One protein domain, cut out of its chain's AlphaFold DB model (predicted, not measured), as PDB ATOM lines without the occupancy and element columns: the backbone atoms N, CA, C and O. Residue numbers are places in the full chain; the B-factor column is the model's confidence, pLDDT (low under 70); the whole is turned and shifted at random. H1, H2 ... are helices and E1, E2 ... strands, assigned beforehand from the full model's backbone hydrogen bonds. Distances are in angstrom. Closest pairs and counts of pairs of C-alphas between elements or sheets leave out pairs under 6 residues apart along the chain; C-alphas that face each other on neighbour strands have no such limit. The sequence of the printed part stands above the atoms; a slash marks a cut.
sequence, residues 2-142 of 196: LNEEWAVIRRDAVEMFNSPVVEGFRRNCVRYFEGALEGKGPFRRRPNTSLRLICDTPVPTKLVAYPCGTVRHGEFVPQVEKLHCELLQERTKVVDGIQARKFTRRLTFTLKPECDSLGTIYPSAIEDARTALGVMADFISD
ATOM      1  N   LEU A   2      -1.863  88.189 -76.195       66.56
ATOM      2  CA  LEU A   2      -2.387  89.361 -75.453       66.56
ATOM      3  C   LEU A   2      -3.462  89.009 -74.401       66.56
ATOM      4  O   LEU A   2      -3.410  89.498 -73.281       66.56
ATOM      5  N   ASN A   3      -4.416  88.128 -74.717       73.75
ATOM      6  CA  ASN A   3      -5.523  87.819 -73.795       73.75
ATOM      7  C   ASN A   3      -5.094  87.069 -72.518       73.75
ATOM      8  O   ASN A   3      -5.702  87.273 -71.472       73.75
ATOM      9  N   GLU A   4      -4.067  86.221 -72.592       80.75
ATOM     10  CA  GLU A   4      -3.562  85.464 -71.435       80.75
ATOM     11  C   GLU A   4      -2.779  86.371 -70.486       80.75
ATOM     12  O   GLU A   4      -2.986  86.323 -69.277       80.75
ATOM     13  N   GLU A   5      -1.954  87.265 -71.033       80.69
ATOM     14  CA  GLU A   5      -1.207  88.262 -70.265       80.69
ATOM     15  C   GLU A   5      -2.150  89.205 -69.500       80.69
ATOM     16  O   GLU A   5      -2.006  89.403 -68.293       80.69
ATOM     17  N   TRP A   6      -3.199  89.712 -70.160       79.88
ATOM     18  CA  TRP A   6      -4.217  90.536 -69.503       79.88
ATOM     19  C   TRP A   6      -5.007  89.782 -68.429       79.88
ATOM     20  O   TRP A   6      -5.386  90.376 -67.415       79.88
ATOM     21  N   ALA A   7      -5.259  88.485 -68.629       80.38
ATOM     22  CA  ALA A   7      -5.921  87.647 -67.636       80.38
ATOM     23  C   ALA A   7      -5.041  87.438 -66.392       80.38
ATOM     24  O   ALA A   7      -5.554  87.518 -65.276       80.38
ATOM     25  N   VAL A   8      -3.729  87.249 -66.573       82.75
ATOM     26  CA  VAL A   8      -2.751  87.161 -65.477       82.75
ATOM     27  C   VAL A   8      -2.691  88.472 -64.699       82.75
ATOM     28  O   VAL A   8      -2.921  88.462 -63.494       82.75
ATOM     29  N   ILE A   9      -2.512  89.611 -65.378       78.88
ATOM     30  CA  ILE A   9      -2.470  90.934 -64.728       78.88
ATOM     31  C   ILE A   9      -3.748  91.185 -63.923       78.88
ATOM     32  O   ILE A   9      -3.696  91.685 -62.800       78.88
ATOM     33  N   ARG A  10      -4.911  90.825 -64.484       79.00
ATOM     34  CA  ARG A  10      -6.192  90.945 -63.786       79.00
ATOM     35  C   ARG A  10      -6.239  90.073 -62.540       79.00
ATOM     36  O   ARG A  10      -6.609  90.579 -61.488       79.00
ATOM     37  N   ARG A  11      -5.917  88.786 -62.668       82.44
ATOM     38  CA  ARG A  11      -5.957  87.829 -61.559       82.44
ATOM     39  C   ARG A  11      -5.036  88.274 -60.428       82.44
ATOM     40  O   ARG A  11      -5.498  88.378 -59.300       82.44
ATOM     41  N   ASP A  12      -3.787  88.595 -60.745       83.56
ATOM     42  CA  ASP A  12      -2.777  88.945 -59.748       83.56
ATOM     43  C   ASP A  12      -3.150  90.256 -59.043       83.56
ATOM     44  O   ASP A  12      -3.060  90.363 -57.822       83.56
ATOM     45  N   ALA A  13      -3.672  91.240 -59.785       78.81
ATOM     46  CA  ALA A  13      -4.203  92.453 -59.176       78.81
ATOM     47  C   ALA A  13      -5.405  92.155 -58.260       78.81
ATOM     48  O   ALA A  13      -5.468  92.710 -57.170       78.81
ATOM     49  N   VAL A  14      -6.348  91.286 -58.655       77.75
ATOM     50  CA  VAL A  14      -7.482  90.893 -57.789       77.75
ATOM     51  C   VAL A  14      -6.990  90.204 -56.518       77.75
ATOM     52  O   VAL A  14      -7.469  90.521 -55.435       77.75
ATOM     53  N   GLU A  15      -6.021  89.298 -56.630       81.38
ATOM     54  CA  GLU A  15      -5.451  88.588 -55.485       81.38
ATOM     55  C   GLU A  15      -4.831  89.554 -54.471       81.38
ATOM     56  O   GLU A  15      -5.065  89.427 -53.271       81.38
ATOM     57  N   MET A  16      -4.139  90.591 -54.949       79.44
ATOM     58  CA  MET A  16      -3.624  91.658 -54.091       79.44
ATOM     59  C   MET A  16      -4.734  92.386 -53.316       79.44
ATOM     60  O   MET A  16      -4.530  92.759 -52.158       79.44
ATOM     61  N   PHE A  17      -5.913  92.565 -53.921       79.00
ATOM     62  CA  PHE A  17      -7.054  93.189 -53.248       79.00
ATOM     63  C   PHE A  17      -7.763  92.268 -52.245       79.00
ATOM     64  O   PHE A  17      -8.403  92.775 -51.334       79.00
ATOM     65  N   ASN A  18      -7.542  90.952 -52.283       73.94
ATOM     66  CA  ASN A  18      -8.017  90.029 -51.239       73.94
ATOM     67  C   ASN A  18      -7.171  90.075 -49.944       73.94
ATOM     68  O   ASN A  18      -7.325  89.233 -49.057       73.94
ATOM     69  N   SER A  19      -6.258  91.041 -49.819       80.00
ATOM     70  CA  SER A  19      -5.434  91.236 -48.626       80.00
ATOM     71  C   SER A  19      -6.262  91.736 -47.427       80.00
ATOM     72  O   SER A  19      -7.091  92.635 -47.590       80.00
ATOM     73  N   PRO A  20      -5.980  91.282 -46.185       86.19
ATOM     74  CA  PRO A  20      -6.605  91.816 -44.966       86.19
ATOM     75  C   PRO A  20      -6.480  93.338 -44.806       86.19
ATOM     76  O   PRO A  20      -7.318  93.966 -44.154       86.19
ATOM     77  N   VAL A  21      -5.450  93.938 -45.417       90.69
ATOM     78  CA  VAL A  21      -5.243  95.395 -45.464       90.69
ATOM     79  C   VAL A  21      -6.441  96.096 -46.099       90.69
ATOM     80  O   VAL A  21      -6.875  97.130 -45.602       90.69
ATOM     81  N   VAL A  22      -7.019  95.533 -47.158       91.06
ATOM     82  CA  VAL A  22      -8.124  96.161 -47.889       91.06
ATOM     83  C   VAL A  22      -9.380  96.235 -47.030       91.06
ATOM     84  O   VAL A  22      -9.996  97.296 -46.919       91.06
ATOM     85  N   GLU A  23      -9.716  95.150 -46.338       90.31
ATOM     86  CA  GLU A  23     -10.859  95.126 -45.427       90.31
ATOM     87  C   GLU A  23     -10.621  95.991 -44.177       90.31
ATOM     88  O   GLU A  23     -11.534  96.662 -43.688       90.31
ATOM     89  N   GLY A  24      -9.390  96.026 -43.653       91.88
ATOM     90  CA  GLY A  24      -9.010  96.949 -42.578       91.88
ATOM     91  C   GLY A  24      -9.171  98.416 -42.989       91.88
ATOM     92  O   GLY A  24      -9.742  99.223 -42.250       91.88
ATOM     93  N   PHE A  25      -8.741  98.753 -44.204       94.69
ATOM     94  CA  PHE A  25      -8.895 100.078 -44.790       94.69
ATOM     95  C   PHE A  25     -10.370 100.438 -44.994       94.69
ATOM     96  O   PHE A  25     -10.805 101.521 -44.590       94.69
ATOM     97  N   ARG A  26     -11.156  99.515 -45.567       94.19
ATOM     98  CA  ARG A  26     -12.592  99.692 -45.799       94.19
ATOM     99  C   ARG A  26     -13.312 100.009 -44.494       94.19
ATOM    100  O   ARG A  26     -14.011 101.015 -44.438       94.19
ATOM    101  N   ARG A  27     -13.097  99.224 -43.433       91.81
ATOM    102  CA  ARG A  27     -13.741  99.437 -42.121       91.81
ATOM    103  C   ARG A  27     -13.435 100.810 -41.519       91.81
ATOM    104  O   ARG A  27     -14.352 101.481 -41.050       91.81
ATOM    105  N   ASN A  28     -12.185 101.269 -41.595       91.75
ATOM    106  CA  ASN A  28     -11.825 102.620 -41.150       91.75
ATOM    107  C   ASN A  28     -12.522 103.703 -41.990       91.75
ATOM    108  O   ASN A  28     -13.077 104.662 -41.457       91.75
ATOM    109  N   CYS A  29     -12.565 103.540 -43.311       93.19
ATOM    110  CA  CYS A  29     -13.269 104.477 -44.181       93.19
ATOM    111  C   CYS A  29     -14.783 104.514 -43.916       93.19
ATOM    112  O   CYS A  29     -15.361 105.599 -43.889       93.19
ATOM    113  N   VAL A  30     -15.424 103.360 -43.696       91.19
ATOM    114  CA  VAL A  30     -16.859 103.258 -43.374       91.19
ATOM    115  C   VAL A  30     -17.186 104.106 -42.154       91.19
ATOM    116  O   VAL A  30     -18.019 105.003 -42.254       91.19
ATOM    117  N   ARG A  31     -16.451 103.910 -41.056       88.69
ATOM    118  CA  ARG A  31     -16.654 104.660 -39.813       88.69
ATOM    119  C   ARG A  31     -16.476 106.171 -40.011       88.69
ATOM    120  O   ARG A  31     -17.195 106.969 -39.410       88.69
ATOM    121  N   TYR A  32     -15.572 106.589 -40.905       89.75
ATOM    122  CA  TYR A  32     -15.429 108.002 -41.281       89.75
ATOM    123  C   TYR A  32     -16.659 108.518 -42.017       89.75
ATOM    124  O   TYR A  32     -17.171 109.585 -41.682       89.75
ATOM    125  N   PHE A  33     -17.129 107.788 -43.026       91.25
ATOM    126  CA  PHE A  33     -18.266 108.222 -43.826       91.25
ATOM    127  C   PHE A  33     -19.572 108.199 -43.037       91.25
ATOM    128  O   PHE A  33     -20.382 109.099 -43.236       91.25
ATOM    129  N   GLU A  34     -19.750 107.251 -42.118       89.06
ATOM    130  CA  GLU A  34     -20.859 107.238 -41.162       89.06
ATOM    131  C   GLU A  34     -20.869 108.522 -40.332       89.06
ATOM    132  O   GLU A  34     -21.831 109.278 -40.420       89.06
ATOM    133  N   GLY A  35     -19.772 108.855 -39.642       85.62
ATOM    134  CA  GLY A  35     -19.697 110.096 -38.859       85.62
ATOM    135  C   GLY A  35     -19.810 111.366 -39.715       85.62
ATOM    136  O   GLY A  35     -20.404 112.362 -39.311       85.62
ATOM    137  N   ALA A  36     -19.278 111.353 -40.941       85.62
ATOM    138  CA  ALA A  36     -19.366 112.493 -41.852       85.62
ATOM    139  C   ALA A  36     -20.782 112.727 -42.398       85.62
ATOM    140  O   ALA A  36     -21.085 113.842 -42.844       85.62
ATOM    141  N   LEU A  37     -21.614 111.686 -42.437       87.31
ATOM    142  CA  LEU A  37     -22.971 111.702 -42.985       87.31
ATOM    143  C   LEU A  37     -24.049 111.574 -41.900       87.31
ATOM    144  O   LEU A  37     -25.228 111.692 -42.218       87.31
ATOM    145  N   GLU A  38     -23.661 111.388 -40.641       84.94
ATOM    146  CA  GLU A  38     -24.564 111.267 -39.502       84.94
ATOM    147  C   GLU A  38     -25.533 112.455 -39.423       84.94
ATOM    148  O   GLU A  38     -25.151 113.618 -39.584       84.94
ATOM    149  N   GLY A  39     -26.822 112.150 -39.239       76.25
ATOM    150  CA  GLY A  39     -27.893 113.147 -39.188       76.25
ATOM    151  C   GLY A  39     -28.166 113.875 -40.510       76.25
ATOM    152  O   GLY A  39     -29.020 114.762 -40.549       76.25
ATOM    153  N   LYS A  40     -27.477 113.527 -41.607       77.69
ATOM    154  CA  LYS A  40     -27.727 114.095 -42.936       77.69
ATOM    155  C   LYS A  40     -28.711 113.200 -43.684       77.69
ATOM    156  O   LYS A  40     -28.467 112.013 -43.878       77.69
ATOM    157  N   GLY A  41     -29.842 113.782 -44.079       72.31
ATOM    158  CA  GLY A  41     -30.874 113.100 -44.861       72.31
ATOM    159  C   GLY A  41     -30.426 112.755 -46.289       72.31
ATOM    160  O   GLY A  41     -29.279 113.014 -46.668       72.31
ATOM    161  N   PRO A  42     -31.329 112.188 -47.108       77.31
ATOM    162  CA  PRO A  42     -31.050 111.943 -48.517       77.31
ATOM    163  C   PRO A  42     -30.666 113.250 -49.228       77.31
ATOM    164  O   PRO A  42     -31.144 114.340 -48.905       77.31
ATOM    165  N   PHE A  43     -29.737 113.158 -50.178       82.88
ATOM    166  CA  PHE A  43     -29.127 114.341 -50.775       82.88
ATOM    167  C   PHE A  43     -29.682 114.593 -52.172       82.88
ATOM    168  O   PHE A  43     -29.720 113.693 -53.003       82.88
ATOM    169  N   ARG A  44     -29.978 115.851 -52.518       81.56
ATOM    170  CA  ARG A  44     -30.326 116.221 -53.909       81.56
ATOM    171  C   ARG A  44     -29.230 115.869 -54.924       81.56
ATOM    172  O   ARG A  44     -29.500 115.710 -56.108       81.56
ATOM    173  N   ARG A  45     -27.972 115.826 -54.478       78.56
ATOM    174  CA  ARG A  45     -26.779 115.482 -55.265       78.56
ATOM    175  C   ARG A  45     -25.795 114.745 -54.372       78.56
ATOM    176  O   ARG A  45     -25.851 114.885 -53.157       78.56
ATOM    177  N   ARG A  46     -24.846 114.022 -54.965       76.56
ATOM    178  CA  ARG A  46     -23.787 113.349 -54.210       76.56
ATOM    179  C   ARG A  46     -23.083 114.323 -53.242       76.56
ATOM    180  O   ARG A  46     -22.591 115.355 -53.706       76.56
ATOM    181  N   PRO A  47     -22.995 114.012 -51.935       77.81
ATOM    182  CA  PRO A  47     -22.277 114.854 -50.990       77.81
ATOM    183  C   PRO A  47     -20.783 114.884 -51.328       77.81
ATOM    184  O   PRO A  47     -20.204 113.877 -51.738       77.81
ATOM    185  N   ASN A  48     -20.143 116.039 -51.133       79.56
ATOM    186  CA  ASN A  48     -18.698 116.185 -51.307       79.56
ATOM    187  C   ASN A  48     -17.946 115.637 -50.080       79.56
ATOM    188  O   ASN A  48     -17.319 116.388 -49.331       79.56
ATOM    189  N   THR A  49     -18.048 114.325 -49.873       84.69
ATOM    190  CA  THR A  49     -17.374 113.590 -48.797       84.69
ATOM    191  C   THR A  49     -16.480 112.527 -49.420       84.69
ATOM    192  O   THR A  49     -16.938 111.684 -50.187       84.69
ATOM    193  N   SER A  50     -15.185 112.591 -49.126       92.88
ATOM    194  CA  SER A  50     -14.168 111.680 -49.666       92.88
ATOM    195  C   SER A  50     -12.960 111.655 -48.733       92.88
ATOM    196  O   SER A  50     -12.823 112.530 -47.887       92.88
ATOM    197  N   LEU A  51     -12.079 110.680 -48.898       95.25
ATOM    198  CA  LEU A  51     -10.747 110.662 -48.307       95.25
ATOM    199  C   LEU A  51      -9.731 110.710 -49.442       95.25
ATOM    200  O   LEU A  51      -9.845 109.952 -50.398       95.25
ATOM    201  N   ARG A  52      -8.772 111.630 -49.363       96.31
ATOM    202  CA  ARG A  52      -7.676 111.805 -50.323       96.31
ATOM    203  C   ARG A  52      -6.376 111.545 -49.580       96.31
ATOM    204  O   ARG A  52      -5.943 112.390 -48.802       96.31
ATOM    205  N   LEU A  53      -5.794 110.380 -49.802       97.50
ATOM    206  CA  LEU A  53      -4.595 109.915 -49.118       97.50
ATOM    207  C   LEU A  53      -3.407 110.067 -50.055       97.50
ATOM    208  O   LEU A  53      -3.431 109.537 -51.165       97.50
ATOM    209  N   ILE A  54      -2.401 110.827 -49.635       97.31
ATOM    210  CA  ILE A  54      -1.208 111.070 -50.447       97.31
ATOM    211  C   ILE A  54      -0.282 109.858 -50.327       97.31
ATOM    212  O   ILE A  54       0.073 109.428 -49.225       97.31
ATOM    213  N   CYS A  55       0.067 109.285 -51.473       97.38
ATOM    214  CA  CYS A  55       0.986 108.161 -51.564       97.38
ATOM    215  C   CYS A  55       2.425 108.668 -51.429       97.38
ATOM    216  O   CYS A  55       2.751 109.744 -51.934       97.38
ATOM    217  N   ASP A  56       3.282 107.880 -50.788       94.50
ATOM    218  CA  ASP A  56       4.715 108.160 -50.731       94.50
ATOM    219  C   ASP A  56       5.385 107.677 -52.023       94.50
ATOM    220  O   ASP A  56       5.792 106.525 -52.161       94.50
ATOM    221  N   THR A  57       5.368 108.535 -53.040       94.44
ATOM    222  CA  THR A  57       5.873 108.220 -54.379       94.44
ATOM    223  C   THR A  57       6.594 109.426 -54.980       94.44
ATOM    224  O   THR A  57       6.133 110.550 -54.773       94.44
ATOM    225  N   PRO A  58       7.632 109.232 -55.821       91.94
ATOM    226  CA  PRO A  58       8.387 110.339 -56.424       91.94
ATOM    227  C   PRO A  58       7.542 111.309 -57.261       91.94
ATOM    228  O   PRO A  58       7.851 112.494 -57.356       91.94
ATOM    229  N   VAL A  59       6.474 110.806 -57.887       92.50
ATOM    230  CA  VAL A  59       5.502 111.616 -58.632       92.50
ATOM    231  C   VAL A  59       4.262 111.801 -57.762       92.50
ATOM    232  O   VAL A  59       3.756 110.789 -57.278       92.50
ATOM    233  N   PRO A  60       3.710 113.021 -57.600       94.62
ATOM    234  CA  PRO A  60       2.532 113.245 -56.768       94.62
ATOM    235  C   PRO A  60       1.386 112.292 -57.119       94.62
ATOM    236  O   PRO A  60       0.782 112.367 -58.192       94.62
ATOM    237  N   THR A  61       1.091 111.380 -56.195       96.88
ATOM    238  CA  THR A  61       0.093 110.324 -56.362       96.88
ATOM    239  C   THR A  61      -0.811 110.307 -55.141       96.88
ATOM    240  O   THR A  61      -0.376 110.568 -54.021       96.88
ATOM    241  N   LYS A  62      -2.100 110.047 -55.350       97.25
ATOM    242  CA  LYS A  62      -3.070 109.953 -54.264       97.25
ATOM    243  C   LYS A  62      -4.110 108.881 -54.517       97.25
ATOM    244  O   LYS A  62      -4.604 108.736 -55.636       97.25
ATOM    245  N   LEU A  63      -4.490 108.199 -53.447       97.50
ATOM    246  CA  LEU A  63      -5.661 107.345 -53.402       97.50
ATOM    247  C   LEU A  63      -6.858 108.177 -52.940       97.50
ATOM    248  O   LEU A  63      -6.827 108.798 -51.879       97.50
ATOM    249  N   VAL A  64      -7.918 108.202 -53.739       96.94
ATOM    250  CA  VAL A  64      -9.178 108.855 -53.385       96.94
ATOM    251  C   VAL A  64     -10.232 107.791 -53.131       96.94
ATOM    252  O   VAL A  64     -10.534 107.025 -54.036       96.94
ATOM    253  N   ALA A  65     -10.811 107.771 -51.934       95.75
ATOM    254  CA  ALA A  65     -11.919 106.896 -51.564       95.75
ATOM    255  C   ALA A  65     -13.176 107.719 -51.274       95.75
ATOM    256  O   ALA A  65     -13.113 108.792 -50.671       95.75
ATOM    257  N   TYR A  66     -14.335 107.226 -51.693       93.94
ATOM    258  CA  TYR A  66     -15.621 107.849 -51.391       93.94
ATOM    259  C   TYR A  66     -16.754 106.816 -51.379       93.94
ATOM    260  O   TYR A  66     -16.663 105.805 -52.082       93.94
ATOM    261  N   PRO A  67     -17.849 107.056 -50.636       92.81
ATOM    262  CA  PRO A  67     -18.966 106.129 -50.601       92.81
ATOM    263  C   PRO A  67     -19.659 106.106 -51.961       92.81
ATOM    264  O   PRO A  67     -19.903 107.150 -52.585       92.81
ATOM    265  N   CYS A  68     -19.987 104.910 -52.431       91.50
ATOM    266  CA  CYS A  68     -20.947 104.716 -53.503       91.50
ATOM    267  C   CYS A  68     -22.335 105.189 -53.051       91.50
ATOM    268  O   CYS A  68     -22.557 105.567 -51.903       91.50
ATOM    269  N   GLY A  69     -23.295 105.181 -53.966       88.25
ATOM    270  CA  GLY A  69     -24.682 105.422 -53.607       88.25
ATOM    271  C   GLY A  69     -25.626 105.041 -54.725       88.25
ATOM    272  O   GLY A  69     -25.206 104.693 -55.830       88.25
ATOM    273  N   THR A  70     -26.909 105.112 -54.413       88.69
ATOM    274  CA  THR A  70     -28.000 104.850 -55.352       88.69
ATOM    275  C   THR A  70     -28.911 106.062 -55.413       88.69
ATOM    276  O   THR A  70     -29.000 106.814 -54.446       88.69
ATOM    277  N   VAL A  71     -29.573 106.265 -56.549       88.88
ATOM    278  CA  VAL A  71     -30.622 107.280 -56.659       88.88
ATOM    279  C   VAL A  71     -31.959 106.607 -56.371       88.88
ATOM    280  O   VAL A  71     -32.320 105.648 -57.050       88.88
ATOM    281  N   ARG A  72     -32.684 107.092 -55.363       85.19
ATOM    282  CA  ARG A  72     -34.033 106.640 -55.003       85.19
ATOM    283  C   ARG A  72     -34.956 107.845 -55.000       85.19
ATOM    284  O   ARG A  72     -34.654 108.833 -54.349       85.19
ATOM    285  N   HIS A  73     -36.044 107.780 -55.765       87.44
ATOM    286  CA  HIS A  73     -37.020 108.876 -55.880       87.44
ATOM    287  C   HIS A  73     -36.392 110.250 -56.200       87.44
ATOM    288  O   HIS A  73     -36.841 111.280 -55.714       87.44
ATOM    289  N   GLY A  74     -35.338 110.268 -57.024       85.75
ATOM    290  CA  GLY A  74     -34.626 111.499 -57.396       85.75
ATOM    291  C   GLY A  74     -33.591 111.983 -56.376       85.75
ATOM    292  O   GLY A  74     -32.905 112.969 -56.641       85.75
ATOM    293  N   GLU A  75     -33.415 111.283 -55.257       88.31
ATOM    294  CA  GLU A  75     -32.445 111.629 -54.221       88.31
ATOM    295  C   GLU A  75     -31.288 110.629 -54.170       88.31
ATOM    296  O   GLU A  75     -31.456 109.425 -54.358       88.31
ATOM    297  N   PHE A  76     -30.083 111.128 -53.912       87.56
ATOM    298  CA  PHE A  76     -28.888 110.324 -53.713       87.56
ATOM    299  C   PHE A  76     -28.835 109.788 -52.282       87.56
ATOM    300  O   PHE A  76     -28.780 110.552 -51.315       87.56
ATOM    301  N   VAL A  77     -28.764 108.465 -52.170       89.06
ATOM    302  CA  VAL A  77     -28.616 107.725 -50.917       89.06
ATOM    303  C   VAL A  77     -27.220 107.093 -50.883       89.06
ATOM    304  O   VAL A  77     -26.955 106.180 -51.679       89.06
ATOM    305  N   PRO A  78     -26.313 107.563 -50.007       89.56
ATOM    306  CA  PRO A  78     -24.994 106.965 -49.840       89.56
ATOM    307  C   PRO A  78     -25.079 105.522 -49.328       89.56
ATOM    308  O   PRO A  78     -25.910 105.193 -48.489       89.56
ATOM    309  N   GLN A  79     -24.176 104.673 -49.809       90.50
ATOM    310  CA  GLN A  79     -23.940 103.315 -49.327       90.50
ATOM    311  C   GLN A  79     -22.535 103.277 -48.730       90.50
ATOM    312  O   GLN A  79     -21.567 103.025 -49.442       90.50
ATOM    313  N   VAL A  80     -22.416 103.597 -47.440       89.75
ATOM    314  CA  VAL A  80     -21.117 103.800 -46.771       89.75
ATOM    315  C   VAL A  80     -20.234 102.554 -46.773       89.75
ATOM    316  O   VAL A  80     -19.023 102.682 -46.904       89.75
ATOM    317  N   GLU A  81     -20.831 101.360 -46.736       90.75
ATOM    318  CA  GLU A  81     -20.116 100.076 -46.766       90.75
ATOM    319  C   GLU A  81     -19.426  99.773 -48.098       90.75
ATOM    320  O   GLU A  81     -18.518  98.937 -48.141       90.75
ATOM    321  N   LYS A  82     -19.855 100.448 -49.173       92.44
ATOM    322  CA  LYS A  82     -19.345 100.280 -50.530       92.44
ATOM    323  C   LYS A  82     -18.551 101.518 -50.931       92.44
ATOM    324  O   LYS A  82     -19.114 102.595 -51.116       92.44
ATOM    325  N   LEU A  83     -17.247 101.364 -51.118       93.56
ATOM    326  CA  LEU A  83     -16.330 102.458 -51.411       93.56
ATOM    327  C   LEU A  83     -15.838 102.364 -52.844       93.56
ATOM    328  O   LEU A  83     -15.261 101.359 -53.243       93.56
ATOM    329  N   HIS A  84     -15.997 103.434 -53.610       93.81
ATOM    330  CA  HIS A  84     -15.301 103.566 -54.885       93.81
ATOM    331  C   HIS A  84     -13.975 104.270 -54.645       93.81
ATOM    332  O   HIS A  84     -13.927 105.320 -53.998       93.81
ATOM    333  N   CYS A  85     -12.918 103.676 -55.181       94.94
ATOM    334  CA  CYS A  85     -11.550 104.109 -54.987       94.94
ATOM    335  C   CYS A  85     -10.873 104.393 -56.329       94.94
ATOM    336  O   CYS A  85     -11.034 103.649 -57.301       94.94
ATOM    337  N   GLU A  86     -10.089 105.465 -56.374       95.62
ATOM    338  CA  GLU A  86      -9.309 105.863 -57.541       95.62
ATOM    339  C   GLU A  86      -7.871 106.167 -57.136       95.62
ATOM    340  O   GLU A  86      -7.636 107.008 -56.270       95.62
ATOM    341  N   LEU A  87      -6.907 105.529 -57.800       95.88
ATOM    342  CA  LEU A  87      -5.516 105.961 -57.734       95.88
ATOM    343  C   LEU A  87      -5.287 107.005 -58.822       95.88
ATOM    344  O   LEU A  87      -5.500 106.740 -60.011       95.88
ATOM    345  N   LEU A  88      -4.868 108.194 -58.413       95.75
ATOM    346  CA  LEU A  88      -4.647 109.335 -59.285       95.75
ATOM    347  C   LEU A  88      -3.182 109.753 -59.212       95.75
ATOM    348  O   LEU A  88      -2.673 109.992 -58.124       95.75
ATOM    349  N   GLN A  89      -2.539 109.928 -60.360       95.44
ATOM    350  CA  GLN A  89      -1.164 110.417 -60.450       95.44
ATOM    351  C   GLN A  89      -1.115 111.712 -61.256       95.44
ATOM    352  O   GLN A  89      -1.758 111.826 -62.308       95.44
ATOM    353  N   GLU A  90      -0.378 112.696 -60.752       94.69
ATOM    354  CA  GLU A  90      -0.151 113.957 -61.440       94.69
ATOM    355  C   GLU A  90       0.639 113.731 -62.731       94.69
ATOM    356  O   GLU A  90       1.617 112.990 -62.787       94.69
ATOM    357  N   ARG A  91       0.188 114.387 -63.794       91.81
ATOM    358  CA  ARG A  91       0.895 114.506 -65.058       91.81
ATOM    359  C   ARG A  91       0.927 115.967 -65.456       91.81
ATOM    360  O   ARG A  91      -0.089 116.662 -65.388       91.81
ATOM    361  N   THR A  92       2.078 116.402 -65.936       90.38
ATOM    362  CA  THR A  92       2.216 117.703 -66.582       90.38
ATOM    363  C   THR A  92       1.942 117.535 -68.068       90.38
ATOM    364  O   THR A  92       2.484 116.639 -68.714       90.38
ATOM    365  N   LYS A  93       1.084 118.390 -68.618       88.25
ATOM    366  CA  LYS A  93       0.826 118.487 -70.054       88.25
ATOM    367  C   LYS A  93       0.975 119.942 -70.474       88.25
ATOM    368  O   LYS A  93       0.549 120.835 -69.753       88.25
ATOM    369  N   VAL A  94       1.548 120.178 -71.647       88.56
ATOM    370  CA  VAL A  94       1.528 121.509 -72.260       88.56
ATOM    371  C   VAL A  94       0.179 121.698 -72.953       88.56
ATOM    372  O   VAL A  94      -0.219 120.870 -73.775       88.56
ATOM    373  N   VAL A  95      -0.540 122.755 -72.586       88.00
ATOM    374  CA  VAL A  95      -1.801 123.180 -73.205       88.00
ATOM    375  C   VAL A  95      -1.625 124.642 -73.584       88.00
ATOM    376  O   VAL A  95      -1.300 125.450 -72.721       88.00
ATOM    377  N   ASP A  96      -1.755 124.956 -74.872       91.62
ATOM    378  CA  ASP A  96      -1.589 126.316 -75.406       91.62
ATOM    379  C   ASP A  96      -0.265 126.987 -74.979       91.62
ATOM    380  O   ASP A  96      -0.209 128.166 -74.645       91.62
ATOM    381  N   GLY A  97       0.822 126.207 -74.934       90.62
ATOM    382  CA  GLY A  97       2.149 126.670 -74.502       90.62
ATOM    383  C   GLY A  97       2.339 126.784 -72.982       90.62
ATOM    384  O   GLY A  97       3.459 126.998 -72.527       90.62
ATOM    385  N   ILE A  98       1.290 126.580 -72.182       90.06
ATOM    386  CA  ILE A  98       1.330 126.659 -70.717       90.06
ATOM    387  C   ILE A  98       1.449 125.252 -70.125       90.06
ATOM    388  O   ILE A  98       0.733 124.326 -70.512       90.06
ATOM    389  N   GLN A  99       2.345 125.075 -69.149       89.94
ATOM    390  CA  GLN A  99       2.406 123.837 -68.374       89.94
ATOM    391  C   GLN A  99       1.185 123.732 -67.455       89.94
ATOM    392  O   GLN A  99       1.068 124.440 -66.457       89.94
ATOM    393  N   ALA A 100       0.287 122.808 -67.778       88.56
ATOM    394  CA  ALA A 100      -0.874 122.475 -66.975       88.56
ATOM    395  C   ALA A 100      -0.630 121.160 -66.226       88.56
ATOM    396  O   ALA A 100      -0.273 120.138 -66.819       88.56
ATOM    397  N   ARG A 101      -0.860 121.170 -64.911       89.25
ATOM    398  CA  ARG A 101      -0.839 119.959 -64.083       89.25
ATOM    399  C   ARG A 101      -2.230 119.343 -64.046       89.25
ATOM    400  O   ARG A 101      -3.223 120.038 -63.833       89.25
ATOM    401  N   LYS A 102      -2.315 118.031 -64.249       90.88
ATOM    402  CA  LYS A 102      -3.570 117.282 -64.182       90.88
ATOM    403  C   LYS A 102      -3.347 115.936 -63.519       90.88
ATOM    404  O   LYS A 102      -2.469 115.180 -63.913       90.88
ATOM    405  N   PHE A 103      -4.220 115.583 -62.586       92.38
ATOM    406  CA  PHE A 103      -4.289 114.218 -62.082       92.38
ATOM    407  C   PHE A 103      -4.971 113.304 -63.105       92.38
ATOM    408  O   PHE A 103      -6.074 113.582 -63.580       92.38
ATOM    409  N   THR A 104      -4.303 112.207 -63.443       92.31
ATOM    410  CA  THR A 104      -4.811 111.161 -64.331       92.31
ATOM    411  C   THR A 104      -5.060 109.888 -63.548       92.31
ATOM    412  O   THR A 104      -4.307 109.543 -62.639       92.31
ATOM    413  N   ARG A 105      -6.148 109.201 -63.889       93.56
ATOM    414  CA  ARG A 105      -6.549 107.974 -63.215       93.56
ATOM    415  C   ARG A 105      -5.692 106.808 -63.690       93.56
ATOM    416  O   ARG A 105      -5.604 106.560 -64.889       93.56
ATOM    417  N   ARG A 106      -5.068 106.134 -62.731       91.75
ATOM    418  CA  ARG A 106      -4.164 104.994 -62.915       91.75
ATOM    419  C   ARG A 106      -4.852 103.674 -62.608       91.75
ATOM    420  O   ARG A 106      -4.710 102.718 -63.352       91.75
ATOM    421  N   LEU A 107      -5.665 103.663 -61.555       91.12
ATOM    422  CA  LEU A 107      -6.401 102.488 -61.107       91.12
ATOM    423  C   LEU A 107      -7.789 102.894 -60.619       91.12
ATOM    424  O   LEU A 107      -7.996 104.001 -60.114       91.12
ATOM    425  N   THR A 108      -8.760 102.000 -60.781       92.31
ATOM    426  CA  THR A 108     -10.111 102.162 -60.238       92.31
ATOM    427  C   THR A 108     -10.606 100.832 -59.730       92.31
ATOM    428  O   THR A 108     -10.501  99.828 -60.430       92.31
ATOM    429  N   PHE A 109     -11.169 100.834 -58.533       91.38
ATOM    430  CA  PHE A 109     -11.716  99.641 -57.912       91.38
ATOM    431  C   PHE A 109     -12.818 100.020 -56.932       91.38
ATOM    432  O   PHE A 109     -12.968 101.177 -56.537       91.38
ATOM    433  N   THR A 110     -13.639  99.043 -56.584       91.81
ATOM    434  CA  THR A 110     -14.685  99.188 -55.581       91.81
ATOM    435  C   THR A 110     -14.447  98.175 -54.483       91.81
ATOM    436  O   THR A 110     -14.317  96.988 -54.776       91.81
ATOM    437  N   LEU A 111     -14.433  98.674 -53.252       91.56
ATOM    438  CA  LEU A 111     -14.385  97.878 -52.038       91.56
ATOM    439  C   LEU A 111     -15.805  97.690 -51.524       91.56
ATOM    440  O   LEU A 111     -16.543  98.670 -51.387       91.56
ATOM    441  N   LYS A 112     -16.212  96.458 -51.257       89.25
ATOM    442  CA  LYS A 112     -17.514  96.138 -50.652       89.25
ATOM    443  C   LYS A 112     -17.348  94.894 -49.776       89.25
ATOM    444  O   LYS A 112     -16.370  94.173 -49.955       89.25
ATOM    445  N   PRO A 113     -18.282  94.629 -48.849       83.81
ATOM    446  CA  PRO A 113     -18.243  93.393 -48.083       83.81
ATOM    447  C   PRO A 113     -18.105  92.176 -49.009       83.81
ATOM    448  O   PRO A 113     -18.765  92.112 -50.051       83.81
ATOM    449  N   GLU A 114     -17.235  91.240 -48.622       73.00
ATOM    450  CA  GLU A 114     -17.102  89.884 -49.185       73.00
ATOM    451  C   GLU A 114     -16.592  89.765 -50.631       73.00
ATOM    452  O   GLU A 114     -16.323  88.656 -51.090       73.00
ATOM    453  N   CYS A 115     -16.443  90.857 -51.380       69.06
ATOM    454  CA  CYS A 115     -15.965  90.786 -52.758       69.06
ATOM    455  C   CYS A 115     -15.441  92.136 -53.232       69.06
ATOM    456  O   CYS A 115     -16.211  93.078 -53.354       69.06
ATOM    457  N   ASP A 116     -14.185  92.224 -53.641       75.12
ATOM    458  CA  ASP A 116     -13.686  93.433 -54.289       75.12
ATOM    459  C   ASP A 116     -13.801  93.332 -55.808       75.12
ATOM    460  O   ASP A 116     -13.697  92.260 -56.407       75.12
ATOM    461  N   SER A 117     -14.056  94.467 -56.457       75.56
ATOM    462  CA  SER A 117     -14.122  94.523 -57.917       75.56
ATOM    463  C   SER A 117     -13.140  95.544 -58.459       75.56
ATOM    464  O   SER A 117     -13.282  96.747 -58.215       75.56
ATOM    465  N   LEU A 118     -12.185  95.071 -59.254       77.12
ATOM    466  CA  LEU A 118     -11.361  95.923 -60.098       77.12
ATOM    467  C   LEU A 118     -12.182  96.453 -61.275       77.12
ATOM    468  O   LEU A 118     -12.920  95.712 -61.924       77.12
ATOM    469  N   GLY A 119     -12.042  97.747 -61.543       72.81
ATOM    470  CA  GLY A 119     -12.599  98.397 -62.721       72.81
ATOM    471  C   GLY A 119     -11.701  98.190 -63.942       72.81
ATOM    472  O   GLY A 119     -11.458  97.070 -64.391       72.81
ATOM    473  N   THR A 120     -11.218  99.291 -64.516       68.88
ATOM    474  CA  THR A 120     -10.324  99.257 -65.680       68.88
ATOM    475  C   THR A 120      -8.919  98.809 -65.279       68.88
ATOM    476  O   THR A 120      -8.370  99.303 -64.296       68.88
ATOM    477  N   ILE A 121      -8.341  97.897 -66.062       70.31
ATOM    478  CA  ILE A 121      -7.009  97.324 -65.835       70.31
ATOM    479  C   ILE A 121      -6.074  97.806 -66.940       70.31
ATOM    480  O   ILE A 121      -6.432  97.784 -68.115       70.31
ATOM    481  N   TYR A 122      -4.895  98.261 -66.532       76.00
ATOM    482  CA  TYR A 122      -3.811  98.750 -67.383       76.00
ATOM    483  C   TYR A 122      -2.566  97.875 -67.170       76.00
ATOM    484  O   TYR A 122      -2.529  97.140 -66.183       76.00
ATOM    485  N   PRO A 123      -1.530  97.953 -68.028       79.56
ATOM    486  CA  PRO A 123      -0.320  97.144 -67.845       79.56
ATOM    487  C   PRO A 123       0.344  97.385 -66.481       79.56
ATOM    488  O   PRO A 123       0.886  96.473 -65.874       79.56
ATOM    489  N   SER A 124       0.222  98.607 -65.954       84.94
ATOM    490  CA  SER A 124       0.742  99.010 -64.644       84.94
ATOM    491  C   SER A 124      -0.148  98.634 -63.456       84.94
ATOM    492  O   SER A 124       0.152  99.034 -62.334       84.94
ATOM    493  N   ALA A 125      -1.246  97.897 -63.659       83.62
ATOM    494  CA  ALA A 125      -2.246  97.673 -62.613       83.62
ATOM    495  C   ALA A 125      -1.674  97.012 -61.350       83.62
ATOM    496  O   ALA A 125      -2.135  97.329 -60.261       83.62
ATOM    497  N   ILE A 126      -0.665  96.144 -61.480       85.88
ATOM    498  CA  ILE A 126      -0.013  95.496 -60.332       85.88
ATOM    499  C   ILE A 126       0.790  96.519 -59.512       85.88
ATOM    500  O   ILE A 126       0.676  96.561 -58.289       85.88
ATOM    501  N   GLU A 127       1.578  97.375 -60.161       90.44
ATOM    502  CA  GLU A 127       2.362  98.428 -59.493       90.44
ATOM    503  C   GLU A 127       1.455  99.492 -58.863       90.44
ATOM    504  O   GLU A 127       1.657  99.917 -57.722       90.44
ATOM    505  N   ASP A 128       0.409  99.885 -59.588       91.94
ATOM    506  CA  ASP A 128      -0.602 100.813 -59.101       91.94
ATOM    507  C   ASP A 128      -1.367 100.186 -57.905       91.94
ATOM    508  O   ASP A 128      -1.631 100.869 -56.913       91.94
ATOM    509  N   ALA A 129      -1.661  98.877 -57.929       89.81
ATOM    510  CA  ALA A 129      -2.269  98.157 -56.803       89.81
ATOM    511  C   ALA A 129      -1.334  98.090 -55.587       89.81
ATOM    512  O   ALA A 129      -1.780  98.349 -54.472       89.81
ATOM    513  N   ARG A 130      -0.032  97.832 -55.783       91.62
ATOM    514  CA  ARG A 130       0.981  97.906 -54.711       91.62
ATOM    515  C   ARG A 130       1.020  99.287 -54.071       91.62
ATOM    516  O   ARG A 130       1.022  99.390 -52.850       91.62
ATOM    517  N   THR A 131       0.988 100.336 -54.888       94.88
ATOM    518  CA  THR A 131       0.962 101.727 -54.410       94.88
ATOM    519  C   THR A 131      -0.297 102.007 -53.586       94.88
ATOM    520  O   THR A 131      -0.220 102.601 -52.510       94.88
ATOM    521  N   ALA A 132      -1.461 101.552 -54.064       94.88
ATOM    522  CA  ALA A 132      -2.722 101.693 -53.342       94.88
ATOM    523  C   ALA A 132      -2.700 100.933 -52.005       94.88
ATOM    524  O   ALA A 132      -3.079 101.496 -50.982       94.88
ATOM    525  N   LEU A 133      -2.210  99.693 -51.992       93.62
ATOM    526  CA  LEU A 133      -2.100  98.887 -50.774       93.62
ATOM    527  C   LEU A 133      -1.110  99.471 -49.768       93.62
ATOM    528  O   LEU A 133      -1.393  99.446 -48.575       93.62
ATOM    529  N   GLY A 134       0.006 100.034 -50.237       95.44
ATOM    530  CA  GLY A 134       0.979 100.710 -49.379       95.44
ATOM    531  C   GLY A 134       0.340 101.859 -48.603       95.44
ATOM    532  O   GLY A 134       0.369 101.866 -47.378       95.44
ATOM    533  N   VAL A 135      -0.347 102.779 -49.291       97.69
ATOM    534  CA  VAL A 135      -1.002 103.907 -48.602       97.69
ATOM    535  C   VAL A 135      -2.181 103.468 -47.725       97.69
ATOM    536  O   VAL A 135      -2.452 104.102 -46.708       97.69
ATOM    537  N   MET A 136      -2.880 102.381 -48.074       96.94
ATOM    538  CA  MET A 136      -3.904 101.791 -47.204       96.94
ATOM    539  C   MET A 136      -3.298 101.236 -45.915       96.94
ATOM    540  O   MET A 136      -3.841 101.482 -44.840       96.94
ATOM    541  N   ALA A 137      -2.182 100.511 -46.015       95.62
ATOM    542  CA  ALA A 137      -1.473  99.963 -44.865       95.62
ATOM    543  C   ALA A 137      -0.938 101.082 -43.962       95.62
ATOM    544  O   ALA A 137      -1.185 101.059 -42.757       95.62
ATOM    545  N   ASP A 138      -0.308 102.105 -44.550       96.56
ATOM    546  CA  ASP A 138       0.142 103.293 -43.821       96.56
ATOM    547  C   ASP A 138      -1.015 103.965 -43.082       96.56
ATOM    548  O   ASP A 138      -0.876 104.355 -41.930       96.56
ATOM    549  N   PHE A 139      -2.174 104.086 -43.733       96.38
ATOM    550  CA  PHE A 139      -3.343 104.739 -43.155       96.38
ATOM    551  C   PHE A 139      -3.943 103.953 -41.988       96.38
ATOM    552  O   PHE A 139      -4.400 104.557 -41.021       96.38
ATOM    553  N   ILE A 140      -3.944 102.620 -42.063       93.81
ATOM    554  CA  ILE A 140      -4.372 101.761 -40.950       93.81
ATOM    555  C   ILE A 140      -3.395 101.877 -39.776       93.81
ATOM    556  O   ILE A 140      -3.829 101.850 -38.629       93.81
ATOM    557  N   SER A 141      -2.096 101.993 -40.068       94.06
ATOM    558  CA  SER A 141      -1.035 102.092 -39.063       94.06
ATOM    559  C   SER A 141      -1.020 103.457 -38.365       94.06
ATOM    560  O   SER A 141      -1.055 103.532 -37.140       94.06
ATOM    561  N   ASP A 142      -1.002 104.542 -39.142       94.19
ATOM    562  CA  ASP A 142      -1.003 105.923 -38.663       94.19
ATOM    563  C   ASP A 142      -1.693 106.851 -39.681       94.19
ATOM    564  O   ASP A 142      -1.078 107.473 -40.558       94.19
TER     565      ASP A 142
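Overview. This is residues 2 to 142 of the 196 residues of an uncharacterized protein of Planctomyces sp. SH-PL62 (UniProt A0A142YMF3). A twisted sheet of four antiparallel strands has helix H3 crossing over it and H2 packed on it where E3 bends sharply, while H1 packs alongside H3, clear of the sheet. Two strand hairpins reach out from this body: the tip of E3 and E4, residues 94 to 99, sticks out free, and E2 and E3 join in the other. The printed part has 141 residues with three named helices and four named strands, in the order H1 H2 E1 E2 E3 E4 H3; the sheet's order is E1 E2 E3 E4, and the class is mixed, helices and strands. The whole is compact, with a radius of gyration of the C-alphas of 16.5 A, and the C-alphas span 45 by 42 by 34 A.

Arrangement. H1, residues 2 to 17, and H2, residues 20 to 37, meet only through their link. H3, residues 125 to 141, touches H1 at a shallow tilt of 4 degrees, the same way; their closest C-alphas, of Ala 13 and Ile 126, are 5.3 A apart. Residues 21 to 28 of H2 touch residues 133 to 140 of H3, at a steep tilt of 64 degrees, the closest C-alphas being those of Phe 25 and Met 136, 5.8 A apart. E1, residues 51 to 54, E2, residues 61 to 72, E3, residues 75 to 95, and E4, residues 98 to 111, form a meander, each strand the antiparallel neighbour of the one before. H1 is not on this sheet, but only just, with 4 pairs of C-alphas within 10 A. H2 is on it, at a height over the sheet of 7.4 A; its closest C-alphas to E3, of Val 30 and Val 80, are 5.5 A apart, next to residue 81, where E3 bends by 103 degrees. H3 is also on the sheet, at a height of 9.2 A over E2 and E4, and runs across the strands, at 78 degrees to E4 on the local plane; H3 and the sheet form two layers, a helix on one face of a sheet. In the hairpin E1 and E2, N 53 and O 63 are 2.8 A apart, within hydrogen-bond range. In the hairpin E2 and E3, N 64 and O 86 are 2.8 A apart, and in the hairpin E3 and E4, N 91 and O 102 are 2.8 A apart, both within that range. In H1, H2 and H3 every O i to N i+4 pair is within hydrogen-bond range.

Along the chain. H1 begins with C-alpha 2 at (-2.387, 89.361, -75.453) and is 23.0 A long from first to last C-alpha. H2, the longest helix by residues, measures 25.8 A. E1 measures 9.8 A and E2 34.4 A. E3, the longest strand by residues, covers 37.9 A and ends at C-alpha 95, (-1.801, 123.180, -73.205). E4 measures 37.7 A. H3 measures 24.0 A and ends at C-alpha 141, (-1.035, 102.092, -39.063).

Size, cuts and confidence. The two C-alphas farthest apart, those of Leu 2 and Gly 39, are 50.3 A apart. The printed part has no cut. The links H2 to E1 and E4 to H3 are long, with 13 residues each; in the latter, residues 117 to 118 pair antiparallel with residues 109 to 110 of E4. The mean pLDDT of the printed part is 87.8, and residues 2, 115 and 120 are under 70 in this model.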